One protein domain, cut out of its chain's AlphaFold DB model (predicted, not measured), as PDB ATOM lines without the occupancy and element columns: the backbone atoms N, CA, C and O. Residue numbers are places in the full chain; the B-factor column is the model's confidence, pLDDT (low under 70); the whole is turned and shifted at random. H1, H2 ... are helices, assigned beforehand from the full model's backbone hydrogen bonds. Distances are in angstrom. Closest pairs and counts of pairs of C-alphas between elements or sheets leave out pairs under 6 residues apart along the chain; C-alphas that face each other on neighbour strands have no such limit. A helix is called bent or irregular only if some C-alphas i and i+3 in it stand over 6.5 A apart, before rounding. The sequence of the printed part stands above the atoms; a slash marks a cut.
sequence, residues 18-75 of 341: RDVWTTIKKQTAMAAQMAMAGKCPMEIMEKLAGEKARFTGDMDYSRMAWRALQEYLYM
ATOM      1  N   ARG A  18     -51.626  -7.221  -4.961       86.38
ATOM      2  CA  ARG A  18     -51.457  -8.589  -4.452       86.38
ATOM      3  C   ARG A  18     -50.097  -8.805  -3.800       86.38
ATOM      4  O   ARG A  18     -50.012  -9.479  -2.770       86.38
ATOM      5  N   ASP A  19     -49.047  -8.222  -4.364       85.81
ATOM      6  CA  ASP A  19     -47.686  -8.317  -3.830       85.81
ATOM      7  C   ASP A  19     -47.551  -7.561  -2.506       85.81
ATOM      8  O   ASP A  19     -46.943  -8.060  -1.549       85.81
ATOM      9  N   VAL A  20     -48.184  -6.391  -2.412       85.88
ATOM     10  CA  VAL A  20     -48.264  -5.622  -1.170       85.88
ATOM     11  C   VAL A  20     -49.025  -6.415  -0.105       85.88
ATOM     12  O   VAL A  20     -48.501  -6.628   0.991       85.88
ATOM     13  N   TRP A  21     -50.191  -6.971  -0.440       86.62
ATOM     14  CA  TRP A  21     -50.958  -7.822   0.474       86.62
ATOM     15  C   TRP A  21     -50.195  -9.064   0.929       86.62
ATOM     16  O   TRP A  21     -50.278  -9.465   2.092       86.62
ATOM     17  N   THR A  22     -49.434  -9.682   0.030       86.88
ATOM     18  CA  THR A  22     -48.587 -10.833   0.359       86.88
ATOM     19  C   THR A  22     -47.497 -10.444   1.357       86.88
ATOM     20  O   THR A  22     -47.194 -11.210   2.274       86.88
ATOM     21  N   THR A  23     -46.938  -9.243   1.215       86.56
ATOM     22  CA  THR A  23     -45.929  -8.697   2.128       86.56
ATOM     23  C   THR A  23     -46.521  -8.418   3.507       86.56
ATOM     24  O   THR A  23     -45.974  -8.887   4.504       86.56
ATOM     25  N   ILE A  24     -47.684  -7.760   3.560       86.88
ATOM     26  CA  ILE A  24     -48.423  -7.502   4.802       86.88
ATOM     27  C   ILE A  24     -48.717  -8.818   5.530       86.88
ATOM     28  O   ILE A  24     -48.352  -8.970   6.691       86.88
ATOM     29  N   LYS A  25     -49.253  -9.833   4.838       87.69
ATOM     30  CA  LYS A  25     -49.542 -11.150   5.441       87.69
ATOM     31  C   LYS A  25     -48.305 -11.812   6.053       87.69
ATOM     32  O   LYS A  25     -48.400 -12.391   7.135       87.69
ATOM     33  N   LYS A  26     -47.144 -11.730   5.390       87.94
ATOM     34  CA  LYS A  26     -45.873 -12.252   5.926       87.94
ATOM     35  C   LYS A  26     -45.443 -11.496   7.184       87.94
ATOM     36  O   LYS A  26     -45.061 -12.127   8.168       87.94
ATOM     37  N   GLN A  27     -45.544 -10.169   7.164       88.19
ATOM     38  CA  GLN A  27     -45.251  -9.307   8.309       88.19
ATOM     39  C   GLN A  27     -46.170  -9.615   9.501       88.19
ATOM     40  O   GLN A  27     -45.679  -9.830  10.609       88.19
ATOM     41  N   THR A  28     -47.482  -9.724   9.279       88.69
ATOM     42  CA  THR A  28     -48.454 -10.080  10.323       88.69
ATOM     43  C   THR A  28     -48.178 -11.467  10.905       88.69
ATOM     44  O   THR A  28     -48.223 -11.640  12.122       88.69
ATOM     45  N   ALA A  29     -47.835 -12.452  10.067       90.12
ATOM     46  CA  ALA A  29     -47.487 -13.794  10.530       90.12
ATOM     47  C   ALA A  29     -46.219 -13.800  11.403       90.12
ATOM     48  O   ALA A  29     -46.196 -14.451  12.448       90.12
ATOM     49  N   MET A  30     -45.187 -13.041  11.017       90.62
ATOM     50  CA  MET A  30     -43.964 -12.913  11.813       90.62
ATOM     51  C   MET A  30     -44.232 -12.223  13.156       90.62
ATOM     52  O   MET A  30     -43.768 -12.693  14.195       90.62
ATOM     53  N   ALA A  31     -45.027 -11.151  13.159       91.00
ATOM     54  CA  ALA A  31     -45.421 -10.463  14.382       91.00
ATOM     55  C   ALA A  31     -46.204 -11.378  15.337       91.00
ATOM     56  O   ALA A  31     -45.926 -11.391  16.535       91.00
ATOM     57  N   ALA A  32     -47.120 -12.198  14.812       90.75
ATOM     58  CA  ALA A  32     -47.856 -13.178  15.607       90.75
ATOM     59  C   ALA A  32     -46.924 -14.219  16.253       90.75
ATOM     60  O   ALA A  32     -47.070 -14.517  17.437       90.75
ATOM     61  N   GLN A  33     -45.928 -14.726  15.516       93.62
ATOM     62  CA  GLN A  33     -44.928 -15.654  16.061       93.62
ATOM     63  C   GLN A  33     -44.101 -15.017  17.185       93.62
ATOM     64  O   GLN A  33     -43.881 -15.644  18.221       93.62
ATOM     65  N   MET A  34     -43.670 -13.766  17.012       93.12
ATOM     66  CA  MET A  34     -42.919 -13.041  18.040       93.12
ATOM     67  C   MET A  34     -43.769 -12.772  19.287       93.12
ATOM     68  O   MET A  34     -43.291 -12.973  20.404       93.12
ATOM     69  N   ALA A  35     -45.034 -12.386  19.109       91.00
ATOM     70  CA  ALA A  35     -45.975 -12.200  20.209       91.00
ATOM     71  C   ALA A  35     -46.193 -13.506  20.996       91.00
ATOM     72  O   ALA A  35     -46.142 -13.500  22.224       91.00
ATOM     73  N   MET A  36     -46.354 -14.647  20.307       92.50
ATOM     74  CA  MET A  36     -46.447 -15.972  20.943       92.50
ATOM     75  C   MET A  36     -45.165 -16.369  21.688       92.50
ATOM     76  O   MET A  36     -45.234 -17.078  22.688       92.50
ATOM     77  N   ALA A  37     -44.004 -15.888  21.238       93.38
ATOM     78  CA  ALA A  37     -42.721 -16.057  21.922       93.38
ATOM     79  C   ALA A  37     -42.510 -15.071  23.093       93.38
ATOM     80  O   ALA A  37     -41.418 -15.017  23.657       93.38
ATOM     81  N   GLY A  38     -43.531 -14.285  23.458       90.31
ATOM     82  CA  GLY A  38     -43.500 -13.363  24.593       90.31
ATOM     83  C   GLY A  38     -42.839 -12.014  24.310       90.31
ATOM     84  O   GLY A  38     -42.509 -11.310  25.259       90.31
ATOM     85  N   LYS A  39     -42.626 -11.641  23.042       90.25
ATOM     86  CA  LYS A  39     -42.080 -10.324  22.678       90.25
ATOM     87  C   LYS A  39     -43.115  -9.219  22.843       90.25
ATOM     88  O   LYS A  39     -44.280  -9.395  22.480       90.25
ATOM     89  N   CYS A  40     -42.682  -8.069  23.357       89.38
ATOM     90  CA  CYS A  40     -43.548  -6.897  23.460       89.38
ATOM     91  C   CYS A  40     -43.739  -6.215  22.088       89.38
ATOM     92  O   CYS A  40     -42.910  -6.386  21.187       89.38
ATOM     93  N   PRO A  41     -44.798  -5.404  21.907       88.75
ATOM     94  CA  PRO A  41     -45.040  -4.646  20.680       88.75
ATOM     95  C   PRO A  41     -43.849  -3.836  20.176       88.75
ATOM     96  O   PRO A  41     -43.613  -3.794  18.972       88.75
ATOM     97  N   MET A  42     -43.091  -3.217  21.084       85.00
ATOM     98  CA  MET A  42     -41.952  -2.368  20.733       85.00
ATOM     99  C   MET A  42     -40.811  -3.183  20.112       85.00
ATOM    100  O   MET A  42     -40.301  -2.801  19.065       85.00
ATOM    101  N   GLU A  43     -40.486  -4.351  20.681       86.88
ATOM    102  CA  GLU A  43     -39.501  -5.283  20.107       86.88
ATOM    103  C   GLU A  43     -39.936  -5.791  18.723       86.88
ATOM    104  O   GLU A  43     -39.112  -5.967  17.823       86.88
ATOM    105  N   ILE A  44     -41.238  -6.041  18.542       89.12
ATOM    106  CA  ILE A  44     -41.791  -6.470  17.252       89.12
ATOM    107  C   ILE A  44     -41.670  -5.335  16.228       89.12
ATOM    108  O   ILE A  44     -41.170  -5.566  15.128       89.12
ATOM    109  N   MET A  45     -42.083  -4.115  16.579       85.25
ATOM    110  CA  MET A  45     -41.984  -2.953  15.691       85.25
ATOM    111  C   MET A  45     -40.532  -2.625  15.336       85.25
ATOM    112  O   MET A  45     -40.252  -2.370  14.170       85.25
ATOM    113  N   GLU A  46     -39.601  -2.687  16.292       84.12
ATOM    114  CA  GLU A  46     -38.163  -2.504  16.043       84.12
ATOM    115  C   GLU A  46     -37.643  -3.534  15.034       84.12
ATOM    116  O   GLU A  46     -36.978  -3.192  14.053       84.12
ATOM    117  N   LYS A  47     -38.017  -4.805  15.215       85.25
ATOM    118  CA  LYS A  47     -37.628  -5.874  14.293       85.25
ATOM    119  C   LYS A  47     -38.200  -5.676  12.888       85.25
ATOM    120  O   LYS A  47     -37.511  -5.994  11.919       85.25
ATOM    121  N   LEU A  48     -39.438  -5.194  12.780       83.50
ATOM    122  CA  LEU A  48     -40.123  -4.972  11.504       83.50
ATOM    123  C   LEU A  48     -39.625  -3.734  10.760       83.50
ATOM    124  O   LEU A  48     -39.418  -3.788   9.550       83.50
ATOM    125  N   ALA A  49     -39.417  -2.630  11.472       76.88
ATOM    126  CA  ALA A  49     -38.979  -1.372  10.884       76.88
ATOM    127  C   ALA A  49     -37.475  -1.352  10.548       76.88
ATOM    128  O   ALA A  49     -37.026  -0.500   9.775       76.88
ATOM    129  N   GLY A  50     -36.699  -2.296  11.091       71.88
ATOM    130  CA  GLY A  50     -35.266  -2.425  10.840       71.88
ATOM    131  C   GLY A  50     -34.453  -1.270  11.437       71.88
ATOM    132  O   GLY A  50     -34.893  -0.582  12.352       71.88
ATOM    133  N   GLU A  51     -33.257  -1.020  10.892       57.78
ATOM    134  CA  GLU A  51     -32.275  -0.057  11.439       57.78
ATOM    135  C   GLU A  51     -32.780   1.397  11.566       57.78
ATOM    136  O   GLU A  51     -32.150   2.211  12.244       57.78
ATOM    137  N   LYS A  52     -33.907   1.740  10.923       53.91
ATOM    138  CA  LYS A  52     -34.495   3.088  10.943       53.91
ATOM    139  C   LYS A  52     -35.347   3.381  12.178       53.91
ATOM    140  O   LYS A  52     -35.573   4.555  12.461       53.91
ATOM    141  N   ALA A  53     -35.799   2.371  12.921       54.88
ATOM    142  CA  ALA A  53     -36.578   2.580  14.136       54.88
ATOM    143  C   ALA A  53     -35.770   2.151  15.359       54.88
ATOM    144  O   ALA A  53     -35.837   1.011  15.797       54.88
ATOM    145  N   ARG A  54     -34.998   3.082  15.926       50.66
ATOM    146  CA  ARG A  54     -34.452   2.895  17.272       50.66
ATOM    147  C   ARG A  54     -35.535   3.269  18.267       50.66
ATOM    148  O   ARG A  54     -35.740   4.450  18.540       50.66
ATOM    149  N   PHE A  55     -36.238   2.273  18.788       56.59
ATOM    150  CA  PHE A  55     -37.153   2.500  19.894       56.59
ATOM    151  C   PHE A  55     -36.339   2.571  21.185       56.59
ATOM    152  O   PHE A  55     -35.927   1.570  21.759       56.59
ATOM    153  N   THR A  56     -36.039   3.792  21.618       47.44
ATOM    154  CA  THR A  56     -35.395   4.035  22.907       47.44
ATOM    155  C   THR A  56     -36.465   4.018  23.997       47.44
ATOM    156  O   THR A  56     -37.114   5.038  24.221       47.44
ATOM    157  N   GLY A  57     -36.669   2.887  24.672       51.12
ATOM    158  CA  GLY A  57     -37.446   2.866  25.915       51.12
ATOM    159  C   GLY A  57     -38.192   1.563  26.181       51.12
ATOM    160  O   GLY A  57     -38.829   1.032  25.281       51.12
ATOM    161  N   ASP A  58     -38.047   1.106  27.428       59.16
ATOM    162  CA  ASP A  58     -38.720   0.057  28.207       59.16
ATOM    163  C   ASP A  58     -39.787  -0.840  27.551       59.16
ATOM    164  O   ASP A  58     -40.648  -0.409  26.790       59.16
ATOM    165  N   MET A  59     -39.778  -2.118  27.954       65.12
ATOM    166  CA  MET A  59     -40.783  -3.122  27.586       65.12
ATOM    167  C   MET A  59     -42.219  -2.632  27.868       65.12
ATOM    168  O   MET A  59     -42.714  -2.759  28.989       65.12
ATOM    169  N   ASP A  60     -42.908  -2.116  26.846       75.50
ATOM    170  CA  ASP A  60     -44.296  -1.657  26.947       75.50
ATOM    171  C   ASP A  60     -45.270  -2.708  26.392       75.50
ATOM    172  O   ASP A  60     -45.347  -2.934  25.186       75.50
ATOM    173  N   TYR A  61     -46.041  -3.336  27.283       83.38
ATOM    174  CA  TYR A  61     -47.115  -4.283  26.952       83.38
ATOM    175  C   TYR A  61     -48.512  -3.644  26.998       83.38
ATOM    176  O   TYR A  61     -49.527  -4.348  27.035       83.38
ATOM    177  N   SER A  62     -48.598  -2.313  27.041       86.19
ATOM    178  CA  SER A  62     -49.863  -1.597  27.135       86.19
ATOM    179  C   SER A  62     -50.778  -1.896  25.945       86.19
ATOM    180  O   SER A  62     -50.355  -2.168  24.820       86.19
ATOM    181  N   ARG A  63     -52.093  -1.778  26.173       85.06
ATOM    182  CA  ARG A  63     -53.085  -1.842  25.086       85.06
ATOM    183  C   ARG A  63     -52.816  -0.798  23.997       85.06
ATOM    184  O   ARG A  63     -53.166  -1.036  22.847       85.06
ATOM    185  N   MET A  64     -52.218   0.339  24.352       84.19
ATOM    186  CA  MET A  64     -51.847   1.382  23.395       84.19
ATOM    187  C   MET A  64     -50.705   0.921  22.486       84.19
ATOM    188  O   MET A  64     -50.825   1.065  21.273       84.19
ATOM    189  N   ALA A  65     -49.666   0.291  23.039       84.75
ATOM    190  CA  ALA A  65     -48.563  -0.265  22.257       84.75
ATOM    191  C   ALA A  65     -49.028  -1.383  21.309       84.75
ATOM    192  O   ALA A  65     -48.659  -1.394  20.136       84.75
ATOM    193  N   TRP A  66     -49.909  -2.278  21.770       87.44
ATOM    194  CA  TRP A  66     -50.497  -3.311  20.905       87.44
ATOM    195  C   TRP A  66     -51.357  -2.728  19.781       87.44
ATOM    196  O   TRP A  66     -51.290  -3.221  18.659       87.44
ATOM    197  N   ARG A  67     -52.130  -1.667  20.051       85.62
ATOM    198  CA  ARG A  67     -52.876  -0.950  19.005       85.62
ATOM    199  C   ARG A  67     -51.942  -0.300  17.990       85.62
ATOM    200  O   ARG A  67     -52.184  -0.428  16.799       85.62
ATOM    201  N   ALA A  68     -50.867   0.343  18.442       83.38
ATOM    202  CA  ALA A  68     -49.878   0.940  17.546       83.38
ATOM    203  C   ALA A  68     -49.213  -0.112  16.644       83.38
ATOM    204  O   ALA A  68     -49.110   0.095  15.438       83.38
ATOM    205  N   LEU A  69     -48.837  -1.271  17.203       85.44
ATOM    206  CA  LEU A  69     -48.345  -2.395  16.406       85.44
ATOM    207  C   LEU A  69     -49.413  -2.877  15.419       85.44
ATOM    208  O   LEU A  69     -49.096  -3.097  14.258       85.44
ATOM    209  N   GLN A  70     -50.664  -3.035  15.851       84.75
ATOM    210  CA  GLN A  70     -51.748  -3.463  14.971       84.75
ATOM    211  C   GLN A  70     -51.905  -2.516  13.770       84.75
ATOM    212  O   GLN A  70     -51.894  -2.990  12.640       84.75
ATOM    213  N   GLU A  71     -51.951  -1.201  13.993       81.56
ATOM    214  CA  GLU A  71     -51.988  -0.195  12.918       81.56
ATOM    215  C   GLU A  71     -50.769  -0.292  11.990       81.56
ATOM    216  O   GLU A  71     -50.903  -0.258  10.766       81.56
ATOM    217  N   TYR A  72     -49.576  -0.483  12.559       81.81
ATOM    218  CA  TYR A  72     -48.349  -0.679  11.787       81.81
ATOM    219  C   TYR A  72     -48.411  -1.939  10.906       81.81
ATOM    220  O   TYR A  72     -47.929  -1.933   9.775       81.81
ATOM    221  N   LEU A  73     -49.018  -3.024  11.397       84.25
ATOM    222  CA  LEU A  73     -49.159  -4.285  10.665       84.25
ATOM    223  C   LEU A  73     -50.128  -4.210   9.486       84.25
ATOM    224  O   LEU A  73     -49.994  -5.027   8.580       84.25
ATOM    225  N   TYR A  74     -51.071  -3.267   9.481       79.25
ATOM    226  CA  TYR A  74     -51.995  -3.063   8.362       79.25
ATOM    227  C   TYR A  74     -51.438  -2.157   7.262       79.25
ATOM    228  O   TYR A  74     -52.049  -2.033   6.200       79.25
ATOM    229  N   MET A  75     -50.267  -1.563   7.482       78.75
ATOM    230  CA  MET A  75     -49.566  -0.773   6.481       78.75
ATOM    231  C   MET A  75     -48.469  -1.601   5.804       78.75
ATOM    232  O   MET A  75     -47.813  -2.421   6.455       78.75
TER     233      MET A  75
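Overview. This is residues 18 to 75 of the 341 residues of the protein "Deacetylase sirtuin-type domain-containing protein" of Trichuris suis (pig whipworm) (UniProt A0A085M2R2). A long helix, H1, runs roughly along the longest axis; the chain then folds back into two shorter helices, H2 and H3, which pack on each other and on H1, with a loop of residues 53 to 62 between them. The printed part has 58 residues, is all helix, with H1, H2 and H3 in order, and is compact: radius of gyration of the C-alphas 11.2 A, spans 36 by 24 by 19 A.

Along the chain. H1, residues 18 to 36, begins at C-alpha (-51.457, -8.589, -4.452) and is 26.9 A long. H2, residues 41 to 52, is irregular: C-alphas 48 and 51 are 9.3 A apart. H3, residues 63 to 73, ends at C-alpha (-49.159, -4.285, 10.665).

Arrangement. H1, with residues 27 to 35 alone, touches H2 at a steep tilt of 50 degrees, opposite ways; the closest C-alphas, of Ala 31 and Ile 44, are 6.1 A apart. H2, with residues 41 to 45 alone, touches H3 at a steep tilt of 43 degrees, the same way; closest are the C-alphas of Pro 41 and Trp 66, 5.6 A. H1, with residues 24 to 28 alone, only just touches H3, with 3 pairs of C-alphas within 8 A, the closest those of Thr 28 and Leu 73, 5.8 A. Every O i to N i+4 pair is within hydrogen-bond range in H1 and H3, and 6 of 8 in H2.

Size, cuts and confidence. The C-alphas farthest apart, of Arg 18 and Asp 58, are 36.1 A apart. The printed part has no cut; the link H1 to H2 is tight, H2 to H3 short. Residues 51 to 59 have pLDDT under 70.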